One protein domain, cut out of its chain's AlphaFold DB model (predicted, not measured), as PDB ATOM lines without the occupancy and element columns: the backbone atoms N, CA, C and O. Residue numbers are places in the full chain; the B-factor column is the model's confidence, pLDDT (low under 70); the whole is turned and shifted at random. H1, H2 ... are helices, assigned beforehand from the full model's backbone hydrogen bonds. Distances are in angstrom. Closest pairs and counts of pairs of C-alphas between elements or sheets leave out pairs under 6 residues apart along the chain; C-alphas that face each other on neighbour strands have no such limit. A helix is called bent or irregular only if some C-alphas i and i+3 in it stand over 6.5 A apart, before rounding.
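This is residues 23 to 179 of the 179 residues of an uncharacterized protein of Botrytis elliptica (UniProt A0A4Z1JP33). Four helices, H2 to H5, form an up-and-down bundle, each running against the one before, with H2 in the middle touching the other three. H1 packs along H3 on the bundle's side, its residues 23 to 33 sticking out, and the tail, residues 169 to 179, folds back from H5 toward H1. The printed part has 157 residues with five named helices, H1 to H5 in chain order, and no named strand: the class is all helix. It is compact, with a radius of gyration of the C-alphas of 16.0 A and spans of 47 by 32 by 25 A.

H1, residues 23 to 51, touches H3, residues 79 to 106, with residues 38 to 49 alone, closest at the C-alphas of Ile 45 and Leu 95, 6.0 A, the same way at a shallow tilt of 30 degrees. H2, residues 58 to 74, and H3 form a hairpin at a shallow tilt of 21 degrees, closest at C-alphas 72 and 85, 6.5 A. H2 touches H4, residues 111 to 139, at a tilt of 37 degrees, only just steep, with C-alphas 66 and 129 closest, 4.2 A. H2 touches H5, residues 142 to 168, opposite ways at 14 degrees, a shallow tilt, with C-alphas 60 and 157 closest, 5.3 A. H1 is apart from H2, H4 and H5. Every O i to N i+4 pair is within hydrogen-bond range in H1, H2 and H5; in H3 it is 20 of 24, in H4 23 of 25.

H1 begins at C-alpha 23 (-73.288, 35.922, 28.793) and is 41.6 A long, H2 24.4 A, H3 40.1 A, H4 39.3 A and H5 37.3 A, ending at C-alpha 168 (-37.186, 57.620, 19.910). H3 and H4 are irregular: C-alphas 101 and 104 are 7.1 A apart, 115 and 118 8.0 A.

The C-alphas of Leu 23 and Pro 111 are farthest apart, 51.8 A. The printed part has no cut, no link is long, and no printed residue is under 70 in pLDDT.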
ATOM      1  N   LEU A  23     -74.375  36.619  28.100       93.31
ATOM      2  CA  LEU A  23     -73.288  35.922  28.793       93.31
ATOM      3  C   LEU A  23     -72.275  35.348  27.798       93.31
ATOM      4  O   LEU A  23     -71.080  35.549  27.945       93.31
ATOM      5  N   GLN A  24     -72.747  34.723  26.719       93.12
ATOM      6  CA  GLN A  24     -71.867  34.159  25.693       93.12
ATOM      7  C   GLN A  24     -71.007  35.217  24.995       93.12
ATOM      8  O   GLN A  24     -69.835  34.963  24.712       93.12
ATOM      9  N   VAL A  25     -71.562  36.402  24.722       93.50
ATOM     10  CA  VAL A  25     -70.791  37.520  24.165       93.50
ATOM     11  C   VAL A  25     -69.770  38.019  25.186       93.50
ATOM     12  O   VAL A  25     -68.595  38.140  24.845       93.50
ATOM     13  N   GLN A  26     -70.189  38.247  26.434       91.44
ATOM     14  CA  GLN A  26     -69.311  38.674  27.527       91.44
ATOM     15  C   GLN A  26     -68.129  37.712  27.710       91.44
ATOM     16  O   GLN A  26     -66.974  38.133  27.689       91.44
ATOM     17  N   ASP A  27     -68.403  36.414  27.805       90.12
ATOM     18  CA  ASP A  27     -67.390  35.379  28.007       90.12
ATOM     19  C   ASP A  27     -66.424  35.285  26.833       90.12
ATOM     20  O   ASP A  27     -65.218  35.134  27.025       90.12
ATOM     21  N   THR A  28     -66.941  35.407  25.607       90.62
ATOM     22  CA  THR A  28     -66.107  35.410  24.402       90.62
ATOM     23  C   THR A  28     -65.129  36.582  24.433       90.62
ATOM     24  O   THR A  28     -63.944  36.393  24.160       90.62
ATOM     25  N   LEU A  29     -65.591  37.777  24.814       91.81
ATOM     26  CA  LEU A  29     -64.739  38.960  24.925       91.81
ATOM     27  C   LEU A  29     -63.674  38.788  26.018       91.81
ATOM     28  O   LEU A  29     -62.492  39.033  25.757       91.81
ATOM     29  N   ILE A  30     -64.057  38.285  27.194       86.38
ATOM     30  CA  ILE A  30     -63.134  38.011  28.306       86.38
ATOM     31  C   ILE A  30     -62.046  37.019  27.875       86.38
ATOM     32  O   ILE A  30     -60.855  37.299  28.005       86.38
ATOM     33  N   LEU A  31     -62.436  35.878  27.301       86.62
ATOM     34  CA  LEU A  31     -61.489  34.843  26.877       86.62
ATOM     35  C   LEU A  31     -60.589  35.320  25.730       86.62
ATOM     36  O   LEU A  31     -59.393  35.026  25.721       86.62
ATOM     37  N   SER A  32     -61.138  36.089  24.784       89.94
ATOM     38  CA  SER A  32     -60.357  36.654  23.680       89.94
ATOM     39  C   SER A  32     -59.289  37.630  24.169       89.94
ATOM     40  O   SER A  32     -58.176  37.615  23.651       89.94
ATOM     41  N   THR A  33     -59.582  38.400  25.222       87.88
ATOM     42  CA  THR A  33     -58.621  39.321  25.841       87.88
ATOM     43  C   THR A  33     -57.389  38.559  26.321       87.88
ATOM     44  O   THR A  33     -56.265  38.939  25.999       87.88
ATOM     45  N   GLY A  34     -57.589  37.423  26.998       84.88
ATOM     46  CA  GLY A  34     -56.486  36.583  27.459       84.88
ATOM     47  C   GLY A  34     -55.613  36.038  26.316       84.88
ATOM     48  O   GLY A  34     -54.382  36.025  26.390       84.88
ATOM     49  N   LEU A  35     -56.254  35.626  25.218       89.12
ATOM     50  CA  LEU A  35     -55.561  35.145  24.022       89.12
ATOM     51  C   LEU A  35     -54.738  36.249  23.354       89.12
ATOM     52  O   LEU A  35     -53.553  36.040  23.090       89.12
ATOM     53  N   PHE A  36     -55.338  37.413  23.100       92.12
ATOM     54  CA  PHE A  36     -54.654  38.522  22.437       92.12
ATOM     55  C   PHE A  36     -53.453  39.010  23.241       92.12
ATOM     56  O   PHE A  36     -52.371  39.115  22.674       92.12
ATOM     57  N   TRP A  37     -53.587  39.175  24.560       90.50
ATOM     58  CA  TRP A  37     -52.460  39.548  25.420       90.50
ATOM     59  C   TRP A  37     -51.296  38.571  25.349       90.50
ATOM     60  O   TRP A  37     -50.144  38.980  25.205       90.50
ATOM     61  N   THR A  38     -51.603  37.273  25.367       91.12
ATOM     62  CA  THR A  38     -50.583  36.229  25.239       91.12
ATOM     63  C   THR A  38     -49.811  36.384  23.929       91.12
ATOM     64  O   THR A  38     -48.580  36.362  23.927       91.12
ATOM     65  N   PHE A  39     -50.508  36.588  22.806       94.19
ATOM     66  CA  PHE A  39     -49.851  36.819  21.519       94.19
ATOM     67  C   PHE A  39     -49.042  38.116  21.509       94.19
ATOM     68  O   PHE A  39     -47.890  38.094  21.076       94.19
ATOM     69  N   THR A  40     -49.590  39.214  22.025       94.06
ATOM     70  CA  THR A  40     -48.905  40.508  22.104       94.06
ATOM     71  C   THR A  40     -47.597  40.400  22.886       94.06
ATOM     72  O   THR A  40     -46.565  40.878  22.416       94.06
ATOM     73  N   TYR A  41     -47.577  39.714  24.030       93.94
ATOM     74  CA  TYR A  41     -46.347  39.530  24.803       93.94
ATOM     75  C   TYR A  41     -45.311  38.673  24.070       93.94
ATOM     76  O   TYR A  41     -44.128  39.021  24.032       93.94
ATOM     77  N   LEU A  42     -45.739  37.587  23.421       95.88
ATOM     78  CA  LEU A  42     -44.843  36.769  22.599       95.88
ATOM     79  C   LEU A  42     -44.263  37.567  21.424       95.88
ATOM     80  O   LEU A  42     -43.080  37.429  21.100       95.88
ATOM     81  N   LEU A  43     -45.070  38.427  20.803       96.81
ATOM     82  CA  LEU A  43     -44.632  39.314  19.730       96.81
ATOM     83  C   LEU A  43     -43.658  40.379  20.235       96.81
ATOM     84  O   LEU A  43     -42.645  40.595  19.573       96.81
ATOM     85  N   TYR A  44     -43.889  40.966  21.412       96.19
ATOM     86  CA  TYR A  44     -42.932  41.869  22.054       96.19
ATOM     87  C   TYR A  44     -41.585  41.190  22.298       96.19
ATOM     88  O   TYR A  44     -40.551  41.753  21.940       96.19
ATOM     89  N   ILE A  45     -41.579  39.970  22.847       96.50
ATOM     90  CA  ILE A  45     -40.343  39.201  23.060       96.50
ATOM     91  C   ILE A  45     -39.645  38.960  21.720       96.50
ATOM     92  O   ILE A  45     -38.459  39.252  21.573       96.50
ATOM     93  N   ARG A  46     -40.377  38.474  20.711       97.25
ATOM     94  CA  ARG A  46     -39.831  38.227  19.370       97.25
ATOM     95  C   ARG A  46     -39.223  39.494  18.765       97.25
ATOM     96  O   ARG A  46     -38.118  39.439  18.226       97.25
ATOM     97  N   GLN A  47     -39.932  40.617  18.849       97.38
ATOM     98  CA  GLN A  47     -39.490  41.894  18.298       97.38
ATOM     99  C   GLN A  47     -38.275  42.438  19.054       97.38
ATOM    100  O   GLN A  47     -37.358  42.961  18.427       97.38
ATOM    101  N   ALA A  48     -38.212  42.236  20.372       96.94
ATOM    102  CA  ALA A  48     -37.067  42.628  21.183       96.94
ATOM    103  C   ALA A  48     -35.773  41.931  20.736       96.94
ATOM    104  O   ALA A  48     -34.741  42.580  20.583       96.94
ATOM    105  N   TYR A  49     -35.832  40.625  20.449       97.25
ATOM    106  CA  TYR A  49     -34.688  39.892  19.892       97.25
ATOM    107  C   TYR A  49     -34.359  40.285  18.453       97.25
ATOM    108  O   TYR A  49     -33.190  40.275  18.080       97.25
ATOM    109  N   ARG A  50     -35.371  40.594  17.637       96.88
ATOM    110  CA  ARG A  50     -35.181  40.964  16.231       96.88
ATOM    111  C   ARG A  50     -34.506  42.327  16.076       96.88
ATOM    112  O   ARG A  50     -33.643  42.470  15.217       96.88
ATOM    113  N   ASP A  51     -34.920  43.298  16.881       96.75
ATOM    114  CA  ASP A  51     -34.469  44.688  16.767       96.75
ATOM    115  C   ASP A  51     -33.376  45.054  17.778       96.75
ATOM    116  O   ASP A  51     -32.928  46.198  17.797       96.75
ATOM    117  N   GLU A  52     -33.000  44.121  18.658       95.81
ATOM    118  CA  GLU A  52     -32.113  44.365  19.803       95.81
ATOM    119  C   GLU A  52     -32.547  45.586  20.637       95.81
ATOM    120  O   GLU A  52     -31.741  46.395  21.105       95.81
ATOM    121  N   SER A  53     -33.862  45.705  20.827       95.50
ATOM    122  CA  SER A  53     -34.529  46.799  21.534       95.50
ATOM    123  C   SER A  53     -35.608  46.247  22.475       95.50
ATOM    124  O   SER A  53     -35.747  45.040  22.640       95.50
ATOM    125  N   TYR A  54     -36.370  47.122  23.124       95.25
ATOM    126  CA  TYR A  54     -37.525  46.751  23.940       95.25
ATOM    127  C   TYR A  54     -38.749  47.561  23.520       95.25
ATOM    128  O   TYR A  54     -38.649  48.761  23.229       95.25
ATOM    129  N   GLY A  55     -39.891  46.880  23.472       92.00
ATOM    130  CA  GLY A  55     -41.146  47.453  23.003       92.00
ATOM    131  C   GLY A  55     -41.985  48.063  24.113       92.00
ATOM    132  O   GLY A  55     -42.316  49.244  24.033       92.00
ATOM    133  N   MET A  56     -42.283  47.289  25.159       94.75
ATOM    134  CA  MET A  56     -43.129  47.748  26.260       94.75
ATOM    135  C   MET A  56     -42.427  48.849  27.082       94.75
ATOM    136  O   MET A  56     -41.323  48.617  27.580       94.75
ATOM    137  N   PRO A  57     -43.044  50.027  27.276       95.75
ATOM    138  CA  PRO A  57     -42.489  51.094  28.105       95.75
ATOM    139  C   PRO A  57     -42.141  50.630  29.522       95.75
ATOM    140  O   PRO A  57     -42.934  49.953  30.171       95.75
ATOM    141  N   ILE A  58     -40.974  51.045  30.033       95.69
ATOM    142  CA  ILE A  58     -40.396  50.541  31.298       95.69
ATOM    143  C   ILE A  58     -41.371  50.654  32.473       95.69
ATOM    144  O   ILE A  58     -41.541  49.701  33.226       95.69
ATOM    145  N   VAL A  59     -42.020  51.810  32.640       95.75
ATOM    146  CA  VAL A  59     -42.945  52.032  33.765       95.75
ATOM    147  C   VAL A  59     -44.197  51.169  33.625       95.75
ATOM    148  O   VAL A  59     -44.671  50.631  34.623       95.75
ATOM    149  N   ALA A  60     -44.704  50.999  32.401       96.19
ATOM    150  CA  ALA A  60     -45.858  50.148  32.135       96.19
ATOM    151  C   ALA A  60     -45.524  48.674  32.400       96.19
ATOM    152  O   ALA A  60     -46.305  47.996  33.052       96.19
ATOM    153  N   LEU A  61     -44.327  48.218  32.012       96.38
ATOM    154  CA  LEU A  61     -43.832  46.879  32.336       96.38
ATOM    155  C   LEU A  61     -43.721  46.664  33.851       96.38
ATOM    156  O   LEU A  61     -44.183  45.650  34.362       96.38
ATOM    157  N   CYS A  62     -43.164  47.626  34.594       97.19
ATOM    158  CA  CYS A  62     -43.116  47.546  36.058       97.19
ATOM    159  C   CYS A  62     -44.516  47.427  36.673       97.19
ATOM    160  O   CYS A  62     -44.721  46.644  37.599       97.19
ATOM    161  N   ALA A  63     -45.462  48.220  36.170       96.31
ATOM    162  CA  ALA A  63     -46.835  48.217  36.647       96.31
ATOM    163  C   ALA A  63     -47.564  46.912  36.298       96.31
ATOM    164  O   ALA A  63     -48.272  46.395  37.153       96.31
ATOM    165  N   ASN A  64     -47.313  46.342  35.116       94.62
ATOM    166  CA  ASN A  64     -47.857  45.057  34.681       94.62
ATOM    167  C   ASN A  64     -47.403  43.899  35.570       94.62
ATOM    168  O   ASN A  64     -48.227  43.197  36.143       94.62
ATOM    169  N   ILE A  65     -46.095  43.788  35.801       94.12
ATOM    170  CA  ILE A  65     -45.534  42.758  36.684       94.12
ATOM    171  C   ILE A  65     -46.065  42.924  38.111       94.12
ATOM    172  O   ILE A  65     -46.387  41.944  38.785       94.12
ATOM    173  N   GLY A  66     -46.157  44.171  38.586       95.19
ATOM    174  CA  GLY A  66     -46.728  44.480  39.893       95.19
ATOM    175  C   GLY A  66     -48.190  44.048  40.004       95.19
ATOM    176  O   GLY A  66     -48.562  43.413  40.989       95.19
ATOM    177  N   TRP A  67     -48.985  44.334  38.975       94.69
ATOM    178  CA  TRP A  67     -50.382  43.934  38.863       94.69
ATOM    179  C   TRP A  67     -50.531  42.407  38.881       94.69
ATOM    180  O   TRP A  67     -51.241  41.878  39.739       94.69
ATOM    181  N   GLU A  68     -49.800  41.684  38.023       91.38
ATOM    182  CA  GLU A  68     -49.861  40.215  37.957       91.38
ATOM    183  C   GLU A  68     -49.451  39.573  39.284       91.38
ATOM    184  O   GLU A  68     -50.089  38.630  39.753       91.38
ATOM    185  N   THR A  69     -48.421  40.125  39.930       91.25
ATOM    186  CA  THR A  69     -47.939  39.635  41.226       91.25
ATOM    187  C   THR A  69     -48.988  39.826  42.317       91.25
ATOM    188  O   THR A  69     -49.270  38.894  43.066       91.25
ATOM    189  N   VAL A  70     -49.575  41.021  42.443       93.62
ATOM    190  CA  VAL A  70     -50.528  41.311  43.523       93.62
ATOM    191  C   VAL A  70     -51.819  40.525  43.336       93.62
ATOM    192  O   VAL A  70     -52.237  39.818  44.253       93.62
ATOM    193  N   TYR A  71     -52.443  40.600  42.162       90.81
ATOM    194  CA  TYR A  71     -53.738  39.956  41.952       90.81
ATOM    195  C   TYR A  71     -53.621  38.440  41.796       90.81
ATOM    196  O   TYR A  71     -54.503  37.725  42.264       90.81
ATOM    197  N   GLY A  72     -52.500  37.936  41.273       87.62
ATOM    198  CA  GLY A  72     -52.203  36.503  41.272       87.62
ATOM    199  C   GLY A  72     -52.021  35.908  42.675       87.62
ATOM    200  O   GLY A  72     -52.257  34.717  42.858       87.62
ATOM    201  N   LEU A  73     -51.628  36.713  43.673       87.19
ATOM    202  CA  LEU A  73     -51.503  36.281  45.075       87.19
ATOM    203  C   LEU A  73     -52.785  36.474  45.893       87.19
ATOM    204  O   LEU A  73     -53.010  35.728  46.846       87.19
ATOM    205  N   ARG A  74     -53.586  37.496  45.570       88.19
ATOM    206  CA  ARG A  74     -54.813  37.830  46.309       88.19
ATOM    207  C   ARG A  74     -56.021  37.016  45.853       88.19
ATOM    208  O   ARG A  74     -56.871  36.678  46.672       88.19
ATOM    209  N   LEU A  75     -56.097  36.671  44.569       82.31
ATOM    210  CA  LEU A  75     -57.209  35.887  44.043       82.31
ATOM    211  C   LEU A  75     -57.081  34.397  44.399       82.31
ATOM    212  O   LEU A  75     -55.979  33.874  44.575       82.31
ATOM    213  N   PRO A  76     -58.213  33.686  44.550       74.88
ATOM    214  CA  PRO A  76     -58.204  32.311  45.028       74.88
ATOM    215  C   PRO A  76     -57.499  31.369  44.050       74.88
ATOM    216  O   PRO A  76     -57.972  31.188  42.932       74.88
ATOM    217  N   PHE A  77     -56.466  30.664  44.525       70.50
ATOM    218  CA  PHE A  77     -55.710  29.623  43.808       70.50
ATOM    219  C   PHE A  77     -56.575  28.426  43.368       70.50
ATOM    220  O   PHE A  77     -56.463  27.305  43.861       70.50
ATOM    221  N   THR A  78     -57.461  28.659  42.410       78.06
ATOM    222  CA  THR A  78     -58.196  27.629  41.689       78.06
ATOM    223  C   THR A  78     -57.303  27.075  40.586       78.06
ATOM    224  O   THR A  78     -56.431  27.773  40.063       78.06
ATOM    225  N   LEU A  79     -57.534  25.821  40.187       72.38
ATOM    226  CA  LEU A  79     -56.771  25.196  39.103       72.38
ATOM    227  C   LEU A  79     -56.805  26.050  37.823       72.38
ATOM    228  O   LEU A  79     -55.784  26.221  37.168       72.38
ATOM    229  N   THR A  80     -57.960  26.640  37.511       72.44
ATOM    230  CA  THR A  80     -58.125  27.543  36.370       72.44
ATOM    231  C   THR A  80     -57.241  28.782  36.481       72.44
ATOM    232  O   THR A  80     -56.570  29.121  35.514       72.44
ATOM    233  N   GLN A  81     -57.192  29.437  37.644       74.00
ATOM    234  CA  GLN A  81     -56.347  30.618  37.823       74.00
ATOM    235  C   GLN A  81     -54.861  30.278  37.718       74.00
ATOM    236  O   GLN A  81     -54.136  30.983  37.028       74.00
ATOM    237  N   ILE A  82     -54.415  29.166  38.307       76.50
ATOM    238  CA  ILE A  82     -53.018  28.721  38.196       76.50
ATOM    239  C   ILE A  82     -52.635  28.486  36.730       76.50
ATOM    240  O   ILE A  82     -51.579  28.933  36.287       76.50
ATOM    241  N   LEU A  83     -53.500  27.812  35.965       76.69
ATOM    242  CA  LEU A  83     -53.255  27.510  34.554       76.69
ATOM    243  C   LEU A  83     -53.217  28.754  33.656       76.69
ATOM    244  O   LEU A  83     -52.637  28.679  32.578       76.69
ATOM    245  N   VAL A  84     -53.808  29.874  34.081       75.31
ATOM    246  CA  VAL A  84     -53.775  31.144  33.338       75.31
ATOM    247  C   VAL A  84     -52.626  32.041  33.812       75.31
ATOM    248  O   VAL A  84     -51.812  32.466  32.997       75.31
ATOM    249  N   PHE A  85     -52.513  32.287  35.118       77.69
ATOM    250  CA  PHE A  85     -51.555  33.248  35.673       77.69
ATOM    251  C   PHE A  85     -50.106  32.763  35.620       77.69
ATOM    252  O   PHE A  85     -49.210  33.565  35.383       77.69
ATOM    253  N   VAL A  86     -49.839  31.467  35.823       80.31
ATOM    254  CA  VAL A  86     -48.449  30.978  35.839       80.31
ATOM    255  C   VAL A  86     -47.780  31.114  34.465       80.31
ATOM    256  O   VAL A  86     -46.664  31.633  34.412       80.31
ATOM    257  N   PRO A  87     -48.409  30.705  33.344       85.75
ATOM    258  CA  PRO A  87     -47.846  30.964  32.021       85.75
ATOM    259  C   PRO A  87     -47.634  32.451  31.729       85.75
ATOM    260  O   PRO A  87     -46.602  32.796  31.158       85.75
ATOM    261  N   TRP A  88     -48.562  33.319  32.139       85.25
ATOM    262  CA  TRP A  88     -48.409  34.769  31.995       85.25
ATOM    263  C   TRP A  88     -47.202  35.297  32.750       85.25
ATOM    264  O   TRP A  88     -46.313  35.843  32.105       85.25
ATOM    265  N   LEU A  89     -47.059  34.960  34.032       84.19
ATOM    266  CA  LEU A  89     -45.906  35.362  34.839       84.19
ATOM    267  C   LEU A  89     -44.568  34.927  34.213       84.19
ATOM    268  O   LEU A  89     -43.566  35.641  34.279       84.19
ATOM    269  N   ILE A  90     -44.529  33.741  33.592       89.50
ATOM    270  CA  ILE A  90     -43.339  33.256  32.879       89.50
ATOM    271  C   ILE A  90     -43.041  34.142  31.665       89.50
ATOM    272  O   ILE A  90     -41.893  34.545  31.473       89.50
ATOM    273  N   ILE A  91     -44.049  34.436  30.842       92.56
ATOM    274  CA  ILE A  91     -43.907  35.311  29.670       92.56
ATOM    275  C   ILE A  91     -43.454  36.713  30.105       92.56
ATOM    276  O   ILE A  91     -42.531  37.282  29.518       92.56
ATOM    277  N   ASP A  92     -44.027  37.227  31.181       92.00
ATOM    278  CA  ASP A  92     -43.713  38.521  31.768       92.00
ATOM    279  C   ASP A  92     -42.266  38.584  32.286       92.00
ATOM    280  O   ASP A  92     -41.532  39.544  32.022       92.00
ATOM    281  N   ALA A  93     -41.765  37.505  32.894       93.31
ATOM    282  CA  ALA A  93     -40.351  37.386  33.246       93.31
ATOM    283  C   ALA A  93     -39.429  37.462  32.011       93.31
ATOM    284  O   ALA A  93     -38.350  38.064  32.078       93.31
ATOM    285  N   PHE A  94     -39.844  36.913  30.863       95.50
ATOM    286  CA  PHE A  94     -39.105  37.063  29.605       95.50
ATOM    287  C   PHE A  94     -39.160  38.496  29.052       95.50
ATOM    288  O   PHE A  94     -38.155  38.969  28.506       95.50
ATOM    289  N   LEU A  95     -40.268  39.224  29.220       95.75
ATOM    290  CA  LEU A  95     -40.350  40.650  28.872       95.75
ATOM    291  C   LEU A  95     -39.397  41.498  29.724       95.75
ATOM    292  O   LEU A  95     -38.651  42.327  29.195       95.75
ATOM    293  N   VAL A  96     -39.337  41.242  31.032       96.50
ATOM    294  CA  VAL A  96     -38.374  41.899  31.929       96.50
ATOM    295  C   VAL A  96     -36.942  41.551  31.527       96.50
ATOM    296  O   VAL A  96     -36.097  42.440  31.412       96.50
ATOM    297  N   TYR A  97     -36.661  40.278  31.240       96.50
ATOM    298  CA  TYR A  97     -35.343  39.838  30.785       96.50
ATOM    299  C   TYR A  97     -34.899  40.535  29.495       96.50
ATOM    300  O   TYR A  97     -33.790  41.073  29.433       96.50
ATOM    301  N   THR A  98     -35.750  40.551  28.468       96.56
ATOM    302  CA  THR A  98     -35.434  41.195  27.185       96.56
ATOM    303  C   THR A  98     -35.253  42.700  27.347       96.56
ATOM    304  O   THR A  98     -34.297  43.251  26.802       96.56
ATOM    305  N   THR A  99     -36.057  43.352  28.190       96.88
ATOM    306  CA  THR A  99     -35.891  44.774  28.526       96.88
ATOM    307  C   THR A  99     -34.567  45.039  29.246       96.88
ATOM    308  O   THR A  99     -33.852  45.971  28.887       96.88
ATOM    309  N   MET A 100     -34.166  44.200  30.205       96.69
ATOM    310  CA  MET A 100     -32.859  44.325  30.867       96.69
ATOM    311  C   MET A 100     -31.683  44.087  29.916       96.69
ATOM    312  O   MET A 100     -30.619  44.681  30.098       96.69
ATOM    313  N   LYS A 101     -31.847  43.182  28.946       96.38
ATOM    314  CA  LYS A 101     -30.799  42.802  27.998       96.38
ATOM    315  C   LYS A 101     -30.601  43.856  26.912       96.38
ATOM    316  O   LYS A 101     -29.468  44.247  26.651       96.38
ATOM    317  N   PHE A 102     -31.689  44.287  26.282       96.75
ATOM    318  CA  PHE A 102     -31.666  45.147  25.102       96.75
ATOM    319  C   PHE A 102     -31.939  46.618  25.425       96.75
ATOM    320  O   PHE A 102     -31.482  47.501  24.713       96.75
ATOM    321  N   GLY A 103     -32.617  46.920  26.532       94.56
ATOM    322  CA  GLY A 103     -32.932  48.291  26.928       94.56
ATOM    323  C   GLY A 103     -31.749  49.250  27.037       94.56
ATOM    324  O   GLY A 103     -31.885  50.373  26.550       94.56
ATOM    325  N   PRO A 104     -30.580  48.860  27.583       95.00
ATOM    326  CA  PRO A 104     -29.455  49.781  27.730       95.00
ATOM    327  C   PRO A 104     -28.986  50.415  26.410       95.00
ATOM    328  O   PRO A 104     -28.514  51.552  26.433       95.00
ATOM    329  N   THR A 105     -29.156  49.730  25.268       92.31
ATOM    330  CA  THR A 105     -28.751  50.226  23.936       92.31
ATOM    331  C   THR A 105     -29.623  51.383  23.448       92.31
ATOM    332  O   THR A 105     -29.165  52.209  22.666       92.31
ATOM    333  N   GLN A 106     -30.860  51.479  23.941       93.69
ATOM    334  CA  GLN A 106     -31.809  52.534  23.575       93.69
ATOM    335  C   GLN A 106     -31.615  53.813  24.404       93.69
ATOM    336  O   GLN A 106     -32.123  54.870  24.052       93.69
ATOM    337  N   TRP A 107     -30.856  53.730  25.501       93.25
ATOM    338  CA  TRP A 107     -30.618  54.830  26.442       93.25
ATOM    339  C   TRP A 107     -29.202  55.414  26.326       93.25
ATOM    340  O   TRP A 107     -28.657  55.933  27.299       93.25
ATOM    341  N   THR A 108     -28.575  55.346  25.149       91.00
ATOM    342  CA  THR A 108     -27.222  55.897  24.915       91.00
ATOM    343  C   THR A 108     -27.138  57.402  25.173       91.00
ATOM    344  O   THR A 108     -26.104  57.891  25.624       91.00
ATOM    345  N   HIS A 109     -28.239  58.125  24.960       91.69
ATOM    346  CA  HIS A 109     -28.379  59.549  25.265       91.69
ATOM    347  C   HIS A 109     -28.492  59.844  26.777       91.69
ATOM    348  O   HIS A 109     -28.252  60.974  27.196       91.69
ATOM    349  N   ALA A 110     -28.818  58.844  27.608       93.88
ATOM    350  CA  ALA A 110     -28.962  58.966  29.060       93.88
ATOM    351  C   ALA A 110     -28.196  57.844  29.799       93.88
ATOM    352  O   ALA A 110     -28.801  56.887  30.300       93.88
ATOM    353  N   PRO A 111     -26.858  57.959  29.936       93.88
ATOM    354  CA  PRO A 111     -26.011  56.901  30.498       93.88
ATOM    355  C   PRO A 111     -26.408  56.451  31.909       93.88
ATOM    356  O   PRO A 111     -26.281  55.273  32.236       93.88
ATOM    357  N   MET A 112     -26.935  57.367  32.730       95.44
ATOM    358  CA  MET A 112     -27.427  57.048  34.073       95.44
ATOM    359  C   MET A 112     -28.564  56.018  34.031       95.44
ATOM    360  O   MET A 112     -28.579  55.109  34.857       95.44
ATOM    361  N   ILE A 113     -29.477  56.117  33.061       94.31
ATOM    362  CA  ILE A 113     -30.581  55.163  32.895       94.31
ATOM    363  C   ILE A 113     -30.041  53.851  32.324       94.31
ATOM    364  O   ILE A 113     -30.294  52.791  32.891       94.31
ATOM    365  N   SER A 114     -29.238  53.924  31.258       94.69
ATOM    366  CA  SER A 114     -28.654  52.750  30.592       94.69
ATOM    367  C   SER A 114     -27.900  51.831  31.567       94.69
ATOM    368  O   SER A 114     -28.130  50.622  31.596       94.69
ATOM    369  N   GLN A 115     -27.055  52.406  32.431       95.25
ATOM    370  CA  GLN A 115     -26.223  51.654  33.380       95.25
ATOM    371  C   GLN A 115     -27.002  51.127  34.592       95.25
ATOM    372  O   GLN A 115     -26.625  50.106  35.163       95.25
ATOM    373  N   ASN A 116     -28.093  51.796  34.980       96.69
ATOM    374  CA  ASN A 116     -28.877  51.448  36.169       96.69
ATOM    375  C   ASN A 116     -30.219  50.786  35.840       96.69
ATOM    376  O   ASN A 116     -31.036  50.589  36.738       96.69
ATOM    377  N   LEU A 117     -30.457  50.404  34.582       95.44
ATOM    378  CA  LEU A 117     -31.757  49.918  34.117       95.44
ATOM    379  C   LEU A 117     -32.299  48.742  34.942       95.44
ATOM    380  O   LEU A 117     -33.488  48.699  35.238       95.44
ATOM    381  N   LYS A 118     -31.433  47.814  35.365       95.44
ATOM    382  CA  LYS A 118     -31.828  46.680  36.219       95.44
ATOM    383  C   LYS A 118     -32.343  47.137  37.584       95.44
ATOM    384  O   LYS A 118     -33.348  46.621  38.059       95.44
ATOM    385  N   THR A 119     -31.680  48.116  38.194       96.56
ATOM    386  CA  THR A 119     -32.093  48.706  39.474       96.56
ATOM    387  C   THR A 119     -33.377  49.510  39.320       96.56
ATOM    388  O   THR A 119     -34.252  49.421  40.174       96.56
ATOM    389  N   ILE A 120     -33.520  50.248  38.214       96.69
ATOM    390  CA  ILE A 120     -34.739  50.997  37.886       96.69
ATOM    391  C   ILE A 120     -35.921  50.039  37.716       96.69
ATOM    392  O   ILE A 120     -36.971  50.272  38.304       96.69
ATOM    393  N   LEU A 121     -35.746  48.947  36.968       96.75
ATOM    394  CA  LEU A 121     -36.775  47.920  36.796       96.75
ATOM    395  C   LEU A 121     -37.109  47.241  38.124       96.75
ATOM    396  O   LEU A 121     -38.274  47.184  38.493       96.75
ATOM    397  N   GLY A 122     -36.110  46.778  38.880       97.25
ATOM    398  CA  GLY A 122     -36.341  46.116  40.166       97.25
ATOM    399  C   GLY A 122     -37.037  47.022  41.187       97.25
ATOM    400  O   GLY A 122     -38.025  46.623  41.800       97.25
ATOM    401  N   GLY A 123     -36.564  48.264  41.332       97.94
ATOM    402  CA  GLY A 123     -37.179  49.262  42.206       97.94
ATOM    403  C   GLY A 123     -38.574  49.674  41.736       97.94
ATOM    404  O   GLY A 123     -39.483  49.788  42.553       97.94
ATOM    405  N   GLY A 124     -38.765  49.837  40.425       97.81
ATOM    406  CA  GLY A 124     -40.055  50.158  39.820       97.81
ATOM    407  C   GLY A 124     -41.083  49.046  40.003       97.81
ATOM    408  O   GLY A 124     -42.206  49.332  40.406       97.81
ATOM    409  N   ILE A 125     -40.703  47.784  39.784       97.56
ATOM    410  CA  ILE A 125     -41.555  46.616  40.051       97.56
ATOM    411  C   ILE A 125     -41.915  46.574  41.537       97.56
ATOM    412  O   ILE A 125     -43.092  46.492  41.872       97.56
ATOM    413  N   GLY A 126     -40.933  46.700  42.438       97.94
ATOM    414  CA  GLY A 126     -41.185  46.703  43.882       97.94
ATOM    415  C   GLY A 126     -42.144  47.815  44.316       97.94
ATOM    416  O   GLY A 126     -43.084  47.569  45.069       97.94
ATOM    417  N   MET A 127     -41.962  49.028  43.787       98.19
ATOM    418  CA  MET A 127     -42.875  50.148  44.019       98.19
ATOM    419  C   MET A 127     -44.283  49.848  43.494       98.19
ATOM    420  O   MET A 127     -45.259  50.086  44.200       98.19
ATOM    421  N   MET A 128     -44.404  49.300  42.284       97.69
ATOM    422  CA  MET A 128     -45.700  48.982  41.686       97.69
ATOM    423  C   MET A 128     -46.424  47.849  42.410       97.69
ATOM    424  O   MET A 128     -47.642  47.918  42.533       97.69
ATOM    425  N   VAL A 129     -45.708  46.859  42.948       97.56
ATOM    426  CA  VAL A 129     -46.288  45.841  43.838       97.56
ATOM    427  C   VAL A 129     -46.893  46.503  45.074       97.56
ATOM    428  O   VAL A 129     -48.045  46.243  45.402       97.56
ATOM    429  N   VAL A 130     -46.161  47.405  45.737       98.06
ATOM    430  CA  VAL A 130     -46.671  48.122  46.920       98.06
ATOM    431  C   VAL A 130     -47.901  48.964  46.575       98.06
ATOM    432  O   VAL A 130     -48.876  48.951  47.323       98.06
ATOM    433  N   LEU A 131     -47.881  49.671  45.442       97.38
ATOM    434  CA  LEU A 131     -49.002  50.505  45.007       97.38
ATOM    435  C   LEU A 131     -50.251  49.683  44.676       97.38
ATOM    436  O   LEU A 131     -51.331  50.029  45.145       97.38
ATOM    437  N   HIS A 132     -50.116  48.588  43.925       97.00
ATOM    438  CA  HIS A 132     -51.247  47.706  43.625       97.00
ATOM    439  C   HIS A 132     -51.776  47.026  44.886       97.00
ATOM    440  O   HIS A 132     -52.988  46.907  45.047       97.00
ATOM    441  N   TRP A 133     -50.894  46.635  45.811       96.56
ATOM    442  CA  TRP A 133     -51.317  46.068  47.087       96.56
ATOM    443  C   TRP A 133     -52.133  47.080  47.892       96.56
ATOM    444  O   TRP A 133     -53.241  46.778  48.322       96.56
ATOM    445  N   ALA A 134     -51.621  48.302  48.049       96.94
ATOM    446  CA  ALA A 134     -52.334  49.372  48.739       96.94
ATOM    447  C   ALA A 134     -53.668  49.710  48.052       96.94
ATOM    448  O   ALA A 134     -54.666  49.957  48.729       96.94
ATOM    449  N   PHE A 135     -53.711  49.689  46.719       96.62
ATOM    450  CA  PHE A 135     -54.946  49.897  45.969       96.62
ATOM    451  C   PHE A 135     -55.973  48.789  46.241       96.62
ATOM    452  O   PHE A 135     -57.114  49.098  46.564       96.62
ATOM    453  N   ALA A 136     -55.573  47.517  46.203       95.62
ATOM    454  CA  ALA A 136     -56.470  46.402  46.509       95.62
ATOM    455  C   ALA A 136     -57.022  46.472  47.948       95.62
ATOM    456  O   ALA A 136     -58.226  46.334  48.150       95.62
ATOM    457  N   GLU A 137     -56.173  46.784  48.936       95.25
ATOM    458  CA  GLU A 137     -56.606  46.969  50.332       95.25
ATOM    459  C   GLU A 137     -57.590  48.134  50.502       95.25
ATOM    460  O   GLU A 137     -58.541  48.046  51.273       95.25
ATOM    461  N   THR A 138     -57.364  49.245  49.796       95.19
ATOM    462  CA  THR A 138     -58.230  50.431  49.901       95.19
ATOM    463  C   THR A 138     -59.545  50.274  49.148       95.19
ATOM    464  O   THR A 138     -60.547  50.850  49.570       95.19
ATOM    465  N   TYR A 139     -59.561  49.500  48.063       93.31
ATOM    466  CA  TYR A 139     -60.765  49.240  47.277       93.31
ATOM    467  C   TYR A 139     -61.698  48.236  47.974       93.31
ATOM    468  O   TYR A 139     -62.915  48.406  47.959       93.31
ATOM    469  N   GLY A 140     -61.135  47.207  48.617       86.88
ATOM    470  CA  GLY A 140     -61.855  46.231  49.443       86.88
ATOM    471  C   GLY A 140     -62.437  45.028  48.691       86.88
ATOM    472  O   GLY A 140     -62.521  43.951  49.276       86.88
ATOM    473  N   ASP A 141     -62.789  45.177  47.410       90.44
ATOM    474  CA  ASP A 141     -63.129  44.060  46.518       90.44
ATOM    475  C   ASP A 141     -61.975  43.773  45.546       90.44
ATOM    476  O   ASP A 141     -61.625  44.610  44.712       90.44
ATOM    477  N   ASP A 142     -61.363  42.591  45.662       89.38
ATOM    478  CA  ASP A 142     -60.166  42.238  44.891       89.38
ATOM    479  C   ASP A 142     -60.449  42.050  43.391       89.38
ATOM    480  O   ASP A 142     -59.569  42.324  42.573       89.38
ATOM    481  N   MET A 143     -61.652  41.596  43.010       85.81
ATOM    482  CA  MET A 143     -62.010  41.397  41.600       85.81
ATOM    483  C   MET A 143     -62.204  42.734  40.889       85.81
ATOM    484  O   MET A 143     -61.647  42.947  39.809       85.81
ATOM    485  N   ASP A 144     -62.938  43.653  41.508       89.31
ATOM    486  CA  ASP A 144     -63.133  44.997  40.982       89.31
ATOM    487  C   ASP A 144     -61.818  45.780  40.992       89.31
ATOM    488  O   ASP A 144     -61.486  46.439  40.005       89.31
ATOM    489  N   ALA A 145     -61.019  45.673  42.059       94.19
ATOM    490  CA  ALA A 145     -59.701  46.298  42.116       94.19
ATOM    491  C   ALA A 145     -58.793  45.790  40.989       94.19
ATOM    492  O   ALA A 145     -58.134  46.596  40.325       94.19
ATOM    493  N   MET A 146     -58.781  44.475  40.739       91.75
ATOM    494  CA  MET A 146     -58.052  43.863  39.626       91.75
ATOM    495  C   MET A 146     -58.498  44.463  38.289       91.75
ATOM    496  O   MET A 146     -57.660  44.900  37.499       91.75
ATOM    497  N   PHE A 147     -59.809  44.519  38.041       90.44
ATOM    498  CA  PHE A 147     -60.366  45.035  36.794       90.44
ATOM    499  C   PHE A 147     -60.036  46.518  36.571       90.44
ATOM    500  O   PHE A 147     -59.516  46.892  35.517       90.44
ATOM    501  N   TRP A 148     -60.296  47.374  37.562       94.06
ATOM    502  CA  TRP A 148     -60.109  48.819  37.421       94.06
ATOM    503  C   TRP A 148     -58.642  49.220  37.322       94.06
ATOM    504  O   TRP A 148     -58.298  50.097  36.528       94.06
ATOM    505  N   SER A 149     -57.759  48.561  38.075       95.38
ATOM    506  CA  SER A 149     -56.319  48.794  37.944       95.38
ATOM    507  C   SER A 149     -55.792  48.331  36.583       95.38
ATOM    508  O   SER A 149     -55.026  49.070  35.965       95.38
ATOM    509  N   ALA A 150     -56.261  47.192  36.057       93.31
ATOM    510  CA  ALA A 150     -55.907  46.726  34.715       93.31
ATOM    511  C   ALA A 150     -56.365  47.707  33.632       93.31
ATOM    512  O   ALA A 150     -55.623  47.996  32.695       93.31
ATOM    513  N   PHE A 151     -57.572  48.261  33.769       94.25
ATOM    514  CA  PHE A 151     -58.098  49.255  32.838       94.25
ATOM    515  C   PHE A 151     -57.220  50.515  32.794       94.25
ATOM    516  O   PHE A 151     -56.816  50.960  31.717       94.25
ATOM    517  N   VAL A 152     -56.870  51.067  33.961       95.56
ATOM    518  CA  VAL A 152     -55.984  52.240  34.057       95.56
ATOM    519  C   VAL A 152     -54.597  51.923  33.501       95.56
ATOM    520  O   VAL A 152     -54.034  52.721  32.745       95.56
ATOM    521  N   LEU A 153     -54.061  50.748  33.829       95.31
ATOM    522  CA  LEU A 153     -52.778  50.287  33.320       95.31
ATOM    523  C   LEU A 153     -52.788  50.165  31.793       95.31
ATOM    524  O   LEU A 153     -51.842  50.617  31.151       95.31
ATOM    525  N   GLN A 154     -53.861  49.643  31.198       94.19
ATOM    526  CA  GLN A 154     -53.984  49.521  29.748       94.19
ATOM    527  C   GLN A 154     -53.973  50.885  29.053       94.19
ATOM    528  O   GLN A 154     -53.294  51.071  28.040       94.19
ATOM    529  N   MET A 155     -54.682  51.871  29.610       95.62
ATOM    530  CA  MET A 155     -54.638  53.240  29.091       95.62
ATOM    531  C   MET A 155     -53.223  53.818  29.180       95.62
ATOM    532  O   MET A 155     -52.723  54.403  28.217       95.62
ATOM    533  N   PHE A 156     -52.561  53.628  30.323       96.06
ATOM    534  CA  PHE A 156     -51.200  54.102  30.533       96.06
ATOM    535  C   PHE A 156     -50.199  53.428  29.586       96.06
ATOM    536  O   PHE A 156     -49.353  54.111  29.007       96.06
ATOM    537  N   LEU A 157     -50.311  52.114  29.374       95.44
ATOM    538  CA  LEU A 157     -49.483  51.366  28.433       95.44
ATOM    539  C   LEU A 157     -49.647  51.898  27.008       95.44
ATOM    540  O   LEU A 157     -48.645  52.150  26.340       95.44
ATOM    541  N   GLY A 158     -50.883  52.115  26.554       94.75
ATOM    542  CA  GLY A 158     -51.148  52.662  25.223       94.75
ATOM    543  C   GLY A 158     -50.522  54.047  25.040       94.75
ATOM    544  O   GLY A 158     -49.756  54.265  24.101       94.75
ATOM    545  N   ILE A 159     -50.771  54.964  25.982       95.94
ATOM    546  CA  ILE A 159     -50.232  56.334  25.938       95.94
ATOM    547  C   ILE A 159     -48.699  56.322  25.963       95.94
ATOM    548  O   ILE A 159     -48.057  56.976  25.139       95.94
ATOM    549  N   SER A 160     -48.100  55.570  26.887       96.50
ATOM    550  CA  SER A 160     -46.643  55.492  27.021       96.50
ATOM    551  C   SER A 160     -45.978  54.811  25.823       96.50
ATOM    552  O   SER A 160     -44.860  55.182  25.471       96.50
ATOM    553  N   SER A 161     -46.658  53.882  25.144       95.19
ATOM    554  CA  SER A 161     -46.135  53.237  23.935       95.19
ATOM    555  C   SER A 161     -46.072  54.216  22.763       95.19
ATOM    556  O   SER A 161     -45.052  54.288  22.078       95.19
ATOM    557  N   VAL A 162     -47.109  55.044  22.577       95.44
ATOM    558  CA  VAL A 162     -47.091  56.125  21.574       95.44
ATOM    559  C   VAL A 162     -46.016  57.158  21.918       95.44
ATOM    560  O   VAL A 162     -45.232  57.542  21.052       95.44
ATOM    561  N   ALA A 163     -45.927  57.567  23.187       95.62
ATOM    562  CA  ALA A 163     -44.915  58.516  23.643       95.62
ATOM    563  C   ALA A 163     -43.486  57.999  23.399       95.62
ATOM    564  O   ALA A 163     -42.637  58.750  22.927       95.62
ATOM    565  N   GLN A 164     -43.235  56.710  23.648       95.12
ATOM    566  CA  GLN A 164     -41.947  56.075  23.373       95.12
ATOM    567  C   GLN A 164     -41.590  56.106  21.879       95.12
ATOM    568  O   GLN A 164     -40.439  56.371  21.538       95.12
ATOM    569  N   LEU A 165     -42.553  55.863  20.981       94.19
ATOM    570  CA  LEU A 165     -42.328  55.962  19.534       94.19
ATOM    571  C   LEU A 165     -41.984  57.396  19.107       94.19
ATOM    572  O   LEU A 165     -41.074  57.599  18.303       94.19
ATOM    573  N   MET A 166     -42.694  58.383  19.659       95.00
ATOM    574  CA  MET A 166     -42.457  59.799  19.371       95.00
ATOM    575  C   MET A 166     -41.089  60.274  19.869       95.00
ATOM    576  O   MET A 166     -40.426  61.038  19.175       95.00
ATOM    577  N   GLU A 167     -40.670  59.827  21.055       92.56
ATOM    578  CA  GLU A 167     -39.402  60.225  21.674       92.56
ATOM    579  C   GLU A 167     -38.196  59.602  20.965       92.56
ATOM    580  O   GLU A 167     -37.238  60.305  20.652       92.56
ATOM    581  N   ARG A 168     -38.274  58.312  20.614       92.00
ATOM    582  CA  ARG A 168     -37.186  57.620  19.910       92.00
ATOM    583  C   ARG A 168     -37.065  58.010  18.440       92.00
ATOM    584  O   ARG A 168     -35.976  57.947  17.877       92.00
ATOM    585  N   GLY A 169     -38.174  58.355  17.785       92.75
ATOM    586  CA  GLY A 169     -38.199  58.661  16.349       92.75
ATOM    587  C   GLY A 169     -38.004  57.441  15.434       92.75
ATOM    588  O   GLY A 169     -37.746  57.602  14.242       92.75
ATOM    589  N   HIS A 170     -38.125  56.221  15.964       92.31
ATOM    590  CA  HIS A 170     -38.093  54.964  15.211       92.31
ATOM    591  C   HIS A 170     -38.962  53.897  15.895       92.31
ATOM    592  O   HIS A 170     -39.324  54.016  17.064       92.31
ATOM    593  N   THR A 171     -39.290  52.829  15.168       94.62
ATOM    594  CA  THR A 171     -40.238  51.791  15.613       94.62
ATOM    595  C   THR A 171     -39.568  50.554  16.213       94.62
ATOM    596  O   THR A 171     -40.197  49.505  16.304       94.62
ATOM    597  N   SER A 172     -38.291  50.624  16.597       94.38
ATOM    598  CA  SER A 172     -37.580  49.446  17.118       94.38
ATOM    599  C   SER A 172     -38.217  48.946  18.415       94.38
ATOM    600  O   SER A 172     -38.505  49.734  19.319       94.38
ATOM    601  N   GLY A 173     -38.426  47.633  18.502       93.25
ATOM    602  CA  GLY A 173     -39.169  46.992  19.588       93.25
ATOM    603  C   GLY A 173     -40.691  46.986  19.387       93.25
ATOM    604  O   GLY A 173     -41.389  46.371  20.187       93.25
ATOM    605  N   HIS A 174     -41.203  47.611  18.321       94.88
ATOM    606  CA  HIS A 174     -42.625  47.668  17.960       94.88
ATOM    607  C   HIS A 174     -42.882  47.041  16.583       94.88
ATOM    608  O   HIS A 174     -41.990  46.973  15.737       94.88
ATOM    609  N   SER A 175     -44.113  46.596  16.332       94.44
ATOM    610  CA  SER A 175     -44.564  46.102  15.025       94.44
ATOM    611  C   SER A 175     -46.086  46.194  14.919       94.44
ATOM    612  O   SER A 175     -46.754  46.193  15.945       94.44
ATOM    613  N   ILE A 176     -46.657  46.267  13.713       93.00
ATOM    614  CA  ILE A 176     -48.117  46.411  13.554       93.00
ATOM    615  C   ILE A 176     -48.896  45.245  14.168       93.00
ATOM    616  O   ILE A 176     -50.021  45.430  14.587       93.00
ATOM    617  N   GLU A 177     -48.298  44.058  14.250       93.69
ATOM    618  CA  GLU A 177     -48.926  42.882  14.852       93.69
ATOM    619  C   GLU A 177     -49.011  42.961  16.386       93.69
ATOM    620  O   GLU A 177     -49.766  42.203  16.987       93.69
ATOM    621  N   ILE A 178     -48.212  43.826  17.020       93.44
ATOM    622  CA  ILE A 178     -48.252  44.077  18.471       93.44
ATOM    623  C   ILE A 178     -49.430  44.992  18.844       93.44
ATOM    624  O   ILE A 178     -49.931  44.885  19.965       93.44
ATOM    625  N   TRP A 179     -49.830  45.884  17.932       87.75
ATOM    626  CA  TRP A 179     -50.866  46.907  18.118       87.75
ATOM    627  C   TRP A 179     -52.240  46.425  17.650       87.75
ATOM    628  O   TRP A 179     -53.232  46.840  18.289       87.75
TER     629      TRP A 179